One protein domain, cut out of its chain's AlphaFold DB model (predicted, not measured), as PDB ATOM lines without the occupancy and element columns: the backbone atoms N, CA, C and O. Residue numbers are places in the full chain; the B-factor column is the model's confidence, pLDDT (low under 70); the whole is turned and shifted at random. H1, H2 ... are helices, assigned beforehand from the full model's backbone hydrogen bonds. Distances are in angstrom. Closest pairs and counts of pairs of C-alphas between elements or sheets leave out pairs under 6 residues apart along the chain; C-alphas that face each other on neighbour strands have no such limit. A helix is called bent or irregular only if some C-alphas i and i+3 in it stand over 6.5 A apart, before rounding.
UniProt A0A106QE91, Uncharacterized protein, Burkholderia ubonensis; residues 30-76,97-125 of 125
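This is residues 30 to 76 and 97 to 125 of the 125 residues of an uncharacterized protein of Burkholderia ubonensis (UniProt A0A106QE91). The longest helix, H3, packs closely along H2 and runs the same way, while H1 folds back along another side of H2 in a helical hairpin. The three helices make a small slanted bundle whose centres form a triangle, with H1 and H3 less close to each other than either is to H2. The printed part has 76 residues with three named helices, in the order H1, H2, H3, and no named strand; the class is all helix. The whole is compact, with a radius of gyration of the C-alphas of 12.7 A, yet elongated, spanning 41 by 22 by 17 A.

H3, residues 99 to 123, touches H2, residues 53 to 72, with 63 pairs of C-alphas within 8 A. Their closest C-alphas are those of Gly 70 and Cys 111, 3.9 A apart. H2 and H3 run the same way at a shallow tilt of 31 degrees, with 9.2 A between their centres. H1, residues 30 to 50, touches H2 with 10 such pairs, the closest C-alphas being those of Ile 47 and Arg 56, 6.0 A apart. H1 and H2 are a hairpin, running opposite ways at a shallow tilt of 28 degrees, and their centres are 10.6 A apart. H1 and H3 are close but not clearly touching; their closest C-alphas, those of Met 36 and Gly 114, are 7.8 A apart. These two run opposite ways at a shallow tilt of 32 degrees, only just short of steep. The three helices, H1, H2 and H3, form a bundle, a group of helices set together. In H1, H2 and H3 every O i to N i+4 pair is within hydrogen-bond range.

H3 has 25 residues and measures 36.5 A from C-alpha 99 to C-alpha 123, which is at (21.044, -53.170, 56.718). H2 has 20 residues and measures 29.2 A, beginning with C-alpha 53 at (26.953, -17.828, 40.087). H1 has 21 residues and measures 30.4 A, beginning with C-alpha 30 at (10.433, -37.504, 58.687). No helix is bent or irregular.

The C-alphas of Gly 53 and Arg 125 are the two farthest apart, at 42.3 A; Arg 125 is the chain's last residue. The link from H1 to H2 is tight, with 2 residues. The link from H2 to H3 runs across the cut: residues 77 to 96 are not printed, and C-alphas 76 and 97 are 29.0 A apart. The mean pLDDT of the printed part is 78.6, and the model's confidence is under 70 at residues 75 to 76, 97 to 100 and 120 to 125.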
ATOM      1  N   ALA A  30       9.911 -38.813  58.301       80.50
ATOM      2  CA  ALA A  30      10.433 -37.504  58.687       80.50
ATOM      3  C   ALA A  30      11.922 -37.572  59.064       80.50
ATOM      4  O   ALA A  30      12.668 -36.617  58.854       80.50
ATOM      5  N   GLN A  31      12.378 -38.696  59.618       79.06
ATOM      6  CA  GLN A  31      13.787 -38.922  59.910       79.06
ATOM      7  C   GLN A  31      14.628 -39.092  58.645       79.06
ATOM      8  O   GLN A  31      15.737 -38.559  58.588       79.06
ATOM      9  N   VAL A  32      14.091 -39.773  57.635       81.25
ATOM     10  CA  VAL A  32      14.729 -39.896  56.321       81.25
ATOM     11  C   VAL A  32      14.886 -38.526  55.663       81.25
ATOM     12  O   VAL A  32      15.988 -38.188  55.235       81.25
ATOM     13  N   GLU A  33      13.831 -37.708  55.660       83.69
ATOM     14  CA  GLU A  33      13.880 -36.344  55.118       83.69
ATOM     15  C   GLU A  33      14.930 -35.486  55.831       83.69
ATOM     16  O   GLU A  33      15.761 -34.859  55.176       83.69
ATOM     17  N   ARG A  34      15.009 -35.554  57.169       85.12
ATOM     18  CA  ARG A  34      16.072 -34.865  57.925       85.12
ATOM     19  C   ARG A  34      17.473 -35.295  57.491       85.12
ATOM     20  O   ARG A  34      18.380 -34.468  57.453       85.12
ATOM     21  N   TRP A  35      17.684 -36.574  57.189       83.06
ATOM     22  CA  TRP A  35      18.984 -37.057  56.724       83.06
ATOM     23  C   TRP A  35      19.299 -36.623  55.296       83.06
ATOM     24  O   TRP A  35      20.437 -36.240  55.029       83.06
ATOM     25  N   MET A  36      18.315 -36.626  54.398       84.69
ATOM     26  CA  MET A  36      18.496 -36.073  53.056       84.69
ATOM     27  C   MET A  36      18.794 -34.571  53.104       84.69
ATOM     28  O   MET A  36      19.705 -34.117  52.418       84.69
ATOM     29  N   ASP A  37      18.122 -33.810  53.967       87.62
ATOM     30  CA  ASP A  37      18.398 -32.383  54.151       87.62
ATOM     31  C   ASP A  37      19.799 -32.124  54.698       87.62
ATOM     32  O   ASP A  37      20.495 -31.233  54.219       87.62
ATOM     33  N   GLN A  38      20.266 -32.933  55.649       85.00
ATOM     34  CA  GLN A  38      21.642 -32.858  56.144       85.00
ATOM     35  C   GLN A  38      22.678 -33.134  55.044       85.00
ATOM     36  O   GLN A  38      23.720 -32.473  54.988       85.00
ATOM     37  N   LEU A  39      22.399 -34.094  54.161       85.12
ATOM     38  CA  LEU A  39      23.241 -34.397  53.006       85.12
ATOM     39  C   LEU A  39      23.250 -33.225  52.010       85.12
ATOM     40  O   LEU A  39      24.327 -32.757  51.636       85.12
ATOM     41  N   ARG A  40      22.076 -32.666  51.683       87.62
ATOM     42  CA  ARG A  40      21.933 -31.451  50.858       87.62
ATOM     43  C   ARG A  40      22.669 -30.255  51.443       87.62
ATOM     44  O   ARG A  40      23.355 -29.559  50.706       87.62
ATOM     45  N   GLN A  41      22.565 -30.020  52.749       87.12
ATOM     46  CA  GLN A  41      23.271 -28.930  53.427       87.12
ATOM     47  C   GLN A  41      24.787 -29.119  53.353       87.12
ATOM     48  O   GLN A  41      25.509 -28.181  53.028       87.12
ATOM     49  N   SER A  42      25.267 -30.340  53.594       83.44
ATOM     50  CA  SER A  42      26.696 -30.662  53.527       83.44
ATOM     51  C   SER A  42      27.253 -30.478  52.116       83.44
ATOM     52  O   SER A  42      28.295 -29.847  51.939       83.44
ATOM     53  N   ALA A  43      26.539 -30.971  51.103       83.12
ATOM     54  CA  ALA A  43      26.894 -30.750  49.708       83.12
ATOM     55  C   ALA A  43      26.813 -29.262  49.335       83.12
ATOM     56  O   ALA A  43      27.722 -28.748  48.694       83.12
ATOM     57  N   GLY A  44      25.773 -28.561  49.789       85.50
ATOM     58  CA  GLY A  44      25.568 -27.132  49.570       85.50
ATOM     59  C   GLY A  44      26.723 -26.281  50.090       85.50
ATOM     60  O   GLY A  44      27.214 -25.440  49.351       85.50
ATOM     61  N   MET A  45      27.225 -26.550  51.301       85.31
ATOM     62  CA  MET A  45      28.391 -25.839  51.848       85.31
ATOM     63  C   MET A  45      29.642 -26.003  50.978       85.31
ATOM     64  O   MET A  45      30.379 -25.045  50.768       85.31
ATOM     65  N   LEU A  46      29.888 -27.208  50.460       82.69
ATOM     66  CA  LEU A  46      31.031 -27.466  49.582       82.69
ATOM     67  C   LEU A  46      30.846 -26.801  48.218       82.69
ATOM     68  O   LEU A  46      31.775 -26.190  47.697       82.69
ATOM     69  N   ILE A  47      29.643 -26.889  47.653       83.38
ATOM     70  CA  ILE A  47      29.296 -26.229  46.395       83.38
ATOM     71  C   ILE A  47      29.495 -24.716  46.522       83.38
ATOM     72  O   ILE A  47      30.134 -24.132  45.658       83.38
ATOM     73  N   ASP A  48      29.036 -24.099  47.609       86.56
ATOM     74  CA  ASP A  48      29.202 -22.661  47.851       86.56
ATOM     75  C   ASP A  48      30.664 -22.253  48.056       86.56
ATOM     76  O   ASP A  48      31.032 -21.123  47.752       86.56
ATOM     77  N   HIS A  49      31.495 -23.155  48.586       85.44
ATOM     78  CA  HIS A  49      32.914 -22.887  48.802       85.44
ATOM     79  C   HIS A  49      33.725 -22.903  47.500       85.44
ATOM     80  O   HIS A  49      34.686 -22.149  47.372       85.44
ATOM     81  N   TYR A  50      33.361 -23.769  46.549       81.75
ATOM     82  CA  TYR A  50      34.136 -23.986  45.323       81.75
ATOM     83  C   TYR A  50      33.517 -23.372  44.065       81.75
ATOM     84  O   TYR A  50      34.205 -23.265  43.050       81.75
ATOM     85  N   LEU A  51      32.230 -23.018  44.090       83.00
ATOM     86  CA  LEU A  51      31.481 -22.581  42.916       83.00
ATOM     87  C   LEU A  51      30.692 -21.308  43.207       83.00
ATOM     88  O   LEU A  51      30.132 -21.113  44.284       83.00
ATOM     89  N   GLU A  52      30.558 -20.478  42.178       85.12
ATOM     90  CA  GLU A  52      29.809 -19.225  42.228       85.12
ATOM     91  C   GLU A  52      28.814 -19.130  41.064       85.12
ATOM     92  O   GLU A  52      28.859 -19.915  40.110       85.12
ATOM     93  N   GLY A  53      27.894 -18.164  41.156       87.19
ATOM     94  CA  GLY A  53      26.953 -17.828  40.087       87.19
ATOM     95  C   GLY A  53      26.153 -19.028  39.573       87.19
ATOM     96  O   GLY A  53      25.660 -19.850  40.345       87.19
ATOM     97  N   GLU A  54      26.030 -19.135  38.251       79.94
ATOM     98  CA  GLU A  54      25.253 -20.195  37.600       79.94
ATOM     99  C   GLU A  54      25.821 -21.599  37.851       79.94
ATOM    100  O   GLU A  54      25.052 -22.550  37.992       79.94
ATOM    101  N   CYS A  55      27.143 -21.746  37.971       77.50
ATOM    102  CA  CYS A  55      27.782 -23.034  38.250       77.50
ATOM    103  C   CYS A  55      27.357 -23.594  39.614       77.50
ATOM    104  O   CYS A  55      27.089 -24.791  39.736       77.50
ATOM    105  N   ARG A  56      27.250 -22.727  40.628       87.00
ATOM    106  CA  ARG A  56      26.770 -23.090  41.968       87.00
ATOM    107  C   ARG A  56      25.327 -23.589  41.932       87.00
ATOM    108  O   ARG A  56      25.021 -24.643  42.487       87.00
ATOM    109  N   GLU A  57      24.452 -22.864  41.238       84.50
ATOM    110  CA  GLU A  57      23.038 -23.234  41.123       84.50
ATOM    111  C   GLU A  57      22.854 -24.544  40.345       84.50
ATOM    112  O   GLU A  57      22.114 -25.428  40.780       84.50
ATOM    113  N   GLN A  58      23.585 -24.730  39.241       81.88
ATOM    114  CA  GLN A  58      23.549 -25.976  38.470       81.88
ATOM    115  C   GLN A  58      24.069 -27.174  39.272       81.88
ATOM    116  O   GLN A  58      23.506 -28.267  39.179       81.88
ATOM    117  N   ALA A  59      25.114 -26.981  40.080       83.06
ATOM    118  CA  ALA A  59      25.641 -28.021  40.952       83.06
ATOM    119  C   ALA A  59      24.645 -28.412  42.053       83.06
ATOM    120  O   ALA A  59      24.433 -29.603  42.286       83.06
ATOM    121  N   ARG A  60      23.989 -27.427  42.684       88.50
ATOM    122  CA  ARG A  60      22.936 -27.650  43.690       88.50
ATOM    123  C   ARG A  60      21.757 -28.423  43.103       88.50
ATOM    124  O   ARG A  60      21.353 -29.432  43.672       88.50
ATOM    125  N   GLN A  61      21.263 -28.003  41.939       87.06
ATOM    126  CA  GLN A  61      20.159 -28.673  41.244       87.06
ATOM    127  C   GLN A  61      20.525 -30.091  40.794       87.06
ATOM    128  O   GLN A  61      19.724 -31.010  40.944       87.06
ATOM    129  N   GLY A  62      21.732 -30.277  40.245       85.50
ATOM    130  CA  GLY A  62      22.225 -31.592  39.845       85.50
ATOM    131  C   GLY A  62      22.271 -32.546  41.033       85.50
ATOM    132  O   GLY A  62      21.695 -33.629  40.973       85.50
ATOM    133  N   TYR A  63      22.884 -32.113  42.136       88.75
ATOM    134  CA  TYR A  63      22.972 -32.903  43.359       88.75
ATOM    135  C   TYR A  63      21.599 -33.243  43.950       88.75
ATOM    136  O   TYR A  63      21.360 -34.404  44.283       88.75
ATOM    137  N   ASP A  64      20.698 -32.261  44.052       88.81
ATOM    138  CA  ASP A  64      19.360 -32.455  44.617       88.81
ATOM    139  C   ASP A  64      18.526 -33.457  43.801       88.81
ATOM    140  O   ASP A  64      17.952 -34.398  44.349       88.81
ATOM    141  N   ALA A  65      18.551 -33.342  42.470       84.88
ATOM    142  CA  ALA A  65      17.920 -34.329  41.599       84.88
ATOM    143  C   ALA A  65      18.545 -35.723  41.781       84.88
ATOM    144  O   ALA A  65      17.836 -36.724  41.879       84.88
ATOM    145  N   GLY A  66      19.875 -35.784  41.877       85.44
ATOM    146  CA  GLY A  66      20.605 -37.028  42.069       85.44
ATOM    147  C   GLY A  66      20.240 -37.742  43.369       85.44
ATOM    148  O   GLY A  66      19.983 -38.942  43.352       85.44
ATOM    149  N   ILE A  67      20.210 -37.038  44.506       85.06
ATOM    150  CA  ILE A  67      19.933 -37.668  45.808       85.06
ATOM    151  C   ILE A  67      18.508 -38.216  45.883       85.06
ATOM    152  O   ILE A  67      18.321 -39.330  46.374       85.06
ATOM    153  N   VAL A  68      17.534 -37.500  45.313       84.50
ATOM    154  CA  VAL A  68      16.142 -37.959  45.213       84.50
ATOM    155  C   VAL A  68      16.054 -39.229  44.366       84.50
ATOM    156  O   VAL A  68      15.484 -40.215  44.826       84.50
ATOM    157  N   VAL A  69      16.679 -39.257  43.181       83.75
ATOM    158  CA  VAL A  69      16.715 -40.463  42.327       83.75
ATOM    159  C   VAL A  69      17.418 -41.621  43.023       83.75
ATOM    160  O   VAL A  69      16.949 -42.756  42.985       83.75
ATOM    161  N   GLY A  70      18.563 -41.352  43.647       80.19
ATOM    162  CA  GLY A  70      19.352 -42.372  44.325       80.19
ATOM    163  C   GLY A  70      18.603 -43.025  45.481       80.19
ATOM    164  O   GLY A  70      18.829 -44.204  45.743       80.19
ATOM    165  N   PHE A  71      17.743 -42.265  46.163       84.38
ATOM    166  CA  PHE A  71      16.998 -42.731  47.326       84.38
ATOM    167  C   PHE A  71      15.641 -43.351  46.965       84.38
ATOM    168  O   PHE A  71      15.343 -44.476  47.356       84.38
ATOM    169  N   TYR A  72      14.821 -42.633  46.199       79.25
ATOM    170  CA  TYR A  72      13.448 -43.036  45.886       79.25
ATOM    171  C   TYR A  72      13.307 -43.793  44.555       79.25
ATOM    172  O   TYR A  72      12.252 -44.360  44.280       79.25
ATOM    173  N   GLY A  73      14.359 -43.830  43.733       74.00
ATOM    174  CA  GLY A  73      14.325 -44.377  42.379       74.00
ATOM    175  C   GLY A  73      14.005 -43.324  41.314       74.00
ATOM    176  O   GLY A  73      13.587 -42.204  41.608       74.00
ATOM    177  N   ALA A  74      14.212 -43.689  40.046       71.19
ATOM    178  CA  ALA A  74      14.077 -42.774  38.907       71.19
ATOM    179  C   ALA A  74      12.666 -42.171  38.766       71.19
ATOM    180  O   ALA A  74      12.535 -41.014  38.379       71.19
ATOM    181  N   GLU A  75      11.631 -42.918  39.155       64.50
ATOM    182  CA  GLU A  75      10.225 -42.491  39.088       64.50
ATOM    183  C   GLU A  75       9.888 -41.323  40.034       64.50
ATOM    184  O   GLU A  75       8.883 -40.642  39.855       64.50
ATOM    185  N   ALA A  76      10.723 -41.064  41.044       62.22
ATOM    186  CA  ALA A  76      10.496 -39.998  42.019       62.22
ATOM    187  C   ALA A  76      11.047 -38.630  41.583       62.22
ATOM    188  O   ALA A  76      10.782 -37.614  42.230       62.22
ATOM    189  N   ALA A  97      35.616 -26.912  31.689       41.12
ATOM    190  CA  ALA A  97      34.927 -28.186  31.853       41.12
ATOM    191  C   ALA A  97      33.420 -27.893  31.799       41.12
ATOM    192  O   ALA A  97      32.894 -27.290  32.731       41.12
ATOM    193  N   SER A  98      32.764 -28.256  30.692       47.25
ATOM    194  CA  SER A  98      31.420 -27.782  30.350       47.25
ATOM    195  C   SER A  98      30.449 -27.867  31.530       47.25
ATOM    196  O   SER A  98      30.405 -28.859  32.265       47.25
ATOM    197  N   ALA A  99      29.641 -26.823  31.696       49.94
ATOM    198  CA  ALA A  99      28.607 -26.724  32.722       49.94
ATOM    199  C   ALA A  99      27.647 -27.941  32.714       49.94
ATOM    200  O   ALA A  99      27.233 -28.432  33.766       49.94
ATOM    201  N   SER A 100      27.408 -28.531  31.532       56.28
ATOM    202  CA  SER A 100      26.700 -29.812  31.383       56.28
ATOM    203  C   SER A 100      27.382 -30.967  32.127       56.28
ATOM    204  O   SER A 100      26.715 -31.716  32.837       56.28
ATOM    205  N   GLY A 101      28.712 -31.062  32.061       71.81
ATOM    206  CA  GLY A 101      29.480 -32.070  32.784       71.81
ATOM    207  C   GLY A 101      29.508 -31.835  34.296       71.81
ATOM    208  O   GLY A 101      29.558 -32.796  35.059       71.81
ATOM    209  N   LEU A 102      29.467 -30.582  34.765       73.69
ATOM    210  CA  LEU A 102      29.352 -30.290  36.200       73.69
ATOM    211  C   LEU A 102      28.022 -30.804  36.757       73.69
ATOM    212  O   LEU A 102      28.011 -31.507  37.767       73.69
ATOM    213  N   ARG A 103      26.915 -30.500  36.076       79.81
ATOM    214  CA  ARG A 103      25.581 -30.943  36.491       79.81
ATOM    215  C   ARG A 103      25.468 -32.468  36.526       79.81
ATOM    216  O   ARG A 103      24.967 -33.000  37.513       79.81
ATOM    217  N   GLU A 104      25.979 -33.164  35.507       75.19
ATOM    218  CA  GLU A 104      26.021 -34.636  35.465       75.19
ATOM    219  C   GLU A 104      26.844 -35.229  36.616       75.19
ATOM    220  O   GLU A 104      26.379 -36.134  37.305       75.19
ATOM    221  N   ARG A 105      28.037 -34.686  36.898       79.69
ATOM    222  CA  ARG A 105      28.866 -35.161  38.021       79.69
ATOM    223  C   ARG A 105      28.178 -34.969  39.370       79.69
ATOM    224  O   ARG A 105      28.236 -35.856  40.221       79.69
ATOM    225  N   MET A 106      27.525 -33.825  39.571       85.06
ATOM    226  CA  MET A 106      26.798 -33.552  40.811       85.06
ATOM    227  C   MET A 106      25.571 -34.452  40.955       85.06
ATOM    228  O   MET A 106      25.323 -34.960  42.048       85.06
ATOM    229  N   TYR A 107      24.869 -34.725  39.855       83.56
ATOM    230  CA  TYR A 107      23.789 -35.707  39.803       83.56
ATOM    231  C   TYR A 107      24.259 -37.114  40.179       83.56
ATOM    232  O   TYR A 107      23.668 -37.752  41.054       83.56
ATOM    233  N   ASP A 108      25.363 -37.581  39.601       79.75
ATOM    234  CA  ASP A 108      25.949 -38.879  39.940       79.75
ATOM    235  C   ASP A 108      26.343 -38.964  41.418       79.75
ATOM    236  O   ASP A 108      26.166 -40.006  42.060       79.75
ATOM    237  N   GLN A 109      26.864 -37.870  41.975       83.38
ATOM    238  CA  GLN A 109      27.231 -37.801  43.382       83.38
ATOM    239  C   GLN A 109      26.005 -37.855  44.297       83.38
ATOM    240  O   GLN A 109      26.000 -38.637  45.252       83.38
ATOM    241  N   GLY A 110      24.952 -37.095  43.981       85.25
ATOM    242  CA  GLY A 110      23.668 -37.192  44.671       85.25
ATOM    243  C   GLY A 110      23.124 -38.622  44.618       85.25
ATOM    244  O   GLY A 110      22.819 -39.207  45.657       85.25
ATOM    245  N   CYS A 111      23.126 -39.245  43.435       82.25
ATOM    246  CA  CYS A 111      22.665 -40.620  43.231       82.25
ATOM    247  C   CYS A 111      23.405 -41.632  44.112       82.25
ATOM    248  O   CYS A 111      22.786 -42.510  44.717       82.25
ATOM    249  N   LYS A 112      24.737 -41.533  44.195       81.12
ATOM    250  CA  LYS A 112      25.550 -42.414  45.050       81.12
ATOM    251  C   LYS A 112      25.178 -42.262  46.522       81.12
ATOM    252  O   LYS A 112      25.070 -43.270  47.215       81.12
ATOM    253  N   GLN A 113      24.958 -41.035  46.987       82.31
ATOM    254  CA  GLN A 113      24.605 -40.777  48.383       82.31
ATOM    255  C   GLN A 113      23.177 -41.222  48.719       82.31
ATOM    256  O   GLN A 113      22.982 -41.853  49.755       82.31
ATOM    257  N   GLY A 114      22.207 -41.003  47.828       83.69
ATOM    258  CA  GLY A 114      20.849 -41.533  47.989       83.69
ATOM    259  C   GLY A 114      20.824 -43.066  48.057       83.69
ATOM    260  O   GLY A 114      20.184 -43.645  48.938       83.69
ATOM    261  N   ARG A 115      21.611 -43.744  47.206       78.62
ATOM    262  CA  ARG A 115      21.754 -45.210  47.258       78.62
ATOM    263  C   ARG A 115      22.428 -45.687  48.539       78.62
ATOM    264  O   ARG A 115      21.991 -46.679  49.112       78.62
ATOM    265  N   ALA A 116      23.467 -44.990  48.998       76.06
ATOM    266  CA  ALA A 116      24.136 -45.317  50.253       76.06
ATOM    267  C   ALA A 116      23.187 -45.173  51.452       76.06
ATOM    268  O   ALA A 116      23.160 -46.049  52.313       76.06
ATOM    269  N   LEU A 117      22.361 -44.121  51.476       78.94
ATOM    270  CA  LEU A 117      21.334 -43.933  52.503       78.94
ATOM    271  C   LEU A 117      20.297 -45.068  52.468       78.94
ATOM    272  O   LEU A 117      19.939 -45.606  53.512       78.94
ATOM    273  N   THR A 118      19.870 -45.478  51.273       77.88
ATOM    274  CA  THR A 118      18.946 -46.610  51.079       77.88
ATOM    275  C   THR A 118      19.539 -47.932  51.567       77.88
ATOM    276  O   THR A 118      18.874 -48.680  52.279       77.88
ATOM    277  N   ALA A 119      20.795 -48.219  51.215       72.50
ATOM    278  CA  ALA A 119      21.492 -49.435  51.631       72.50
ATOM    279  C   ALA A 119      21.665 -49.493  53.155       72.50
ATOM    280  O   ALA A 119      21.326 -50.493  53.781       72.50
ATOM    281  N   TRP A 120      22.088 -48.383  53.760       69.00
ATOM    282  CA  TRP A 120      22.251 -48.273  55.207       69.00
ATOM    283  C   TRP A 120      20.931 -48.491  55.966       69.00
ATOM    284  O   TRP A 120      20.898 -49.186  56.979       69.00
ATOM    285  N   LEU A 121      19.815 -47.980  55.436       69.81
ATOM    286  CA  LEU A 121      18.478 -48.240  55.980       69.81
ATOM    287  C   LEU A 121      18.038 -49.702  55.861       69.81
ATOM    288  O   LEU A 121      17.289 -50.185  56.713       69.81
ATOM    289  N   ALA A 122      18.454 -50.391  54.797       68.12
ATOM    290  CA  ALA A 122      18.129 -51.794  54.579       68.12
ATOM    291  C   ALA A 122      18.907 -52.715  55.531       68.12
ATOM    292  O   ALA A 122      18.320 -53.643  56.077       68.12
ATOM    293  N   GLU A 123      20.188 -52.428  55.775       61.97
ATOM    294  CA  GLU A 123      21.044 -53.170  56.718       61.97
ATOM    295  C   GLU A 123      20.620 -52.992  58.180       61.97
ATOM    296  O   GLU A 123      20.901 -53.834  59.030       61.97
ATOM    297  N   ALA A 124      19.922 -51.900  58.480       55.44
ATOM    298  CA  ALA A 124      19.423 -51.632  59.813       55.44
ATOM    299  C   ALA A 124      18.124 -52.374  60.159       55.44
ATOM    300  O   ALA A 124      17.703 -52.294  61.310       55.44
ATOM    301  N   ARG A 125      17.460 -53.058  59.221       48.16
ATOM    302  CA  ARG A 125      16.237 -53.831  59.499       48.16
ATOM    303  C   ARG A 125      16.569 -55.157  60.171       48.16
ATOM    304  O   ARG A 125      16.154 -55.299  61.347       48.16
TER     305      ARG A 125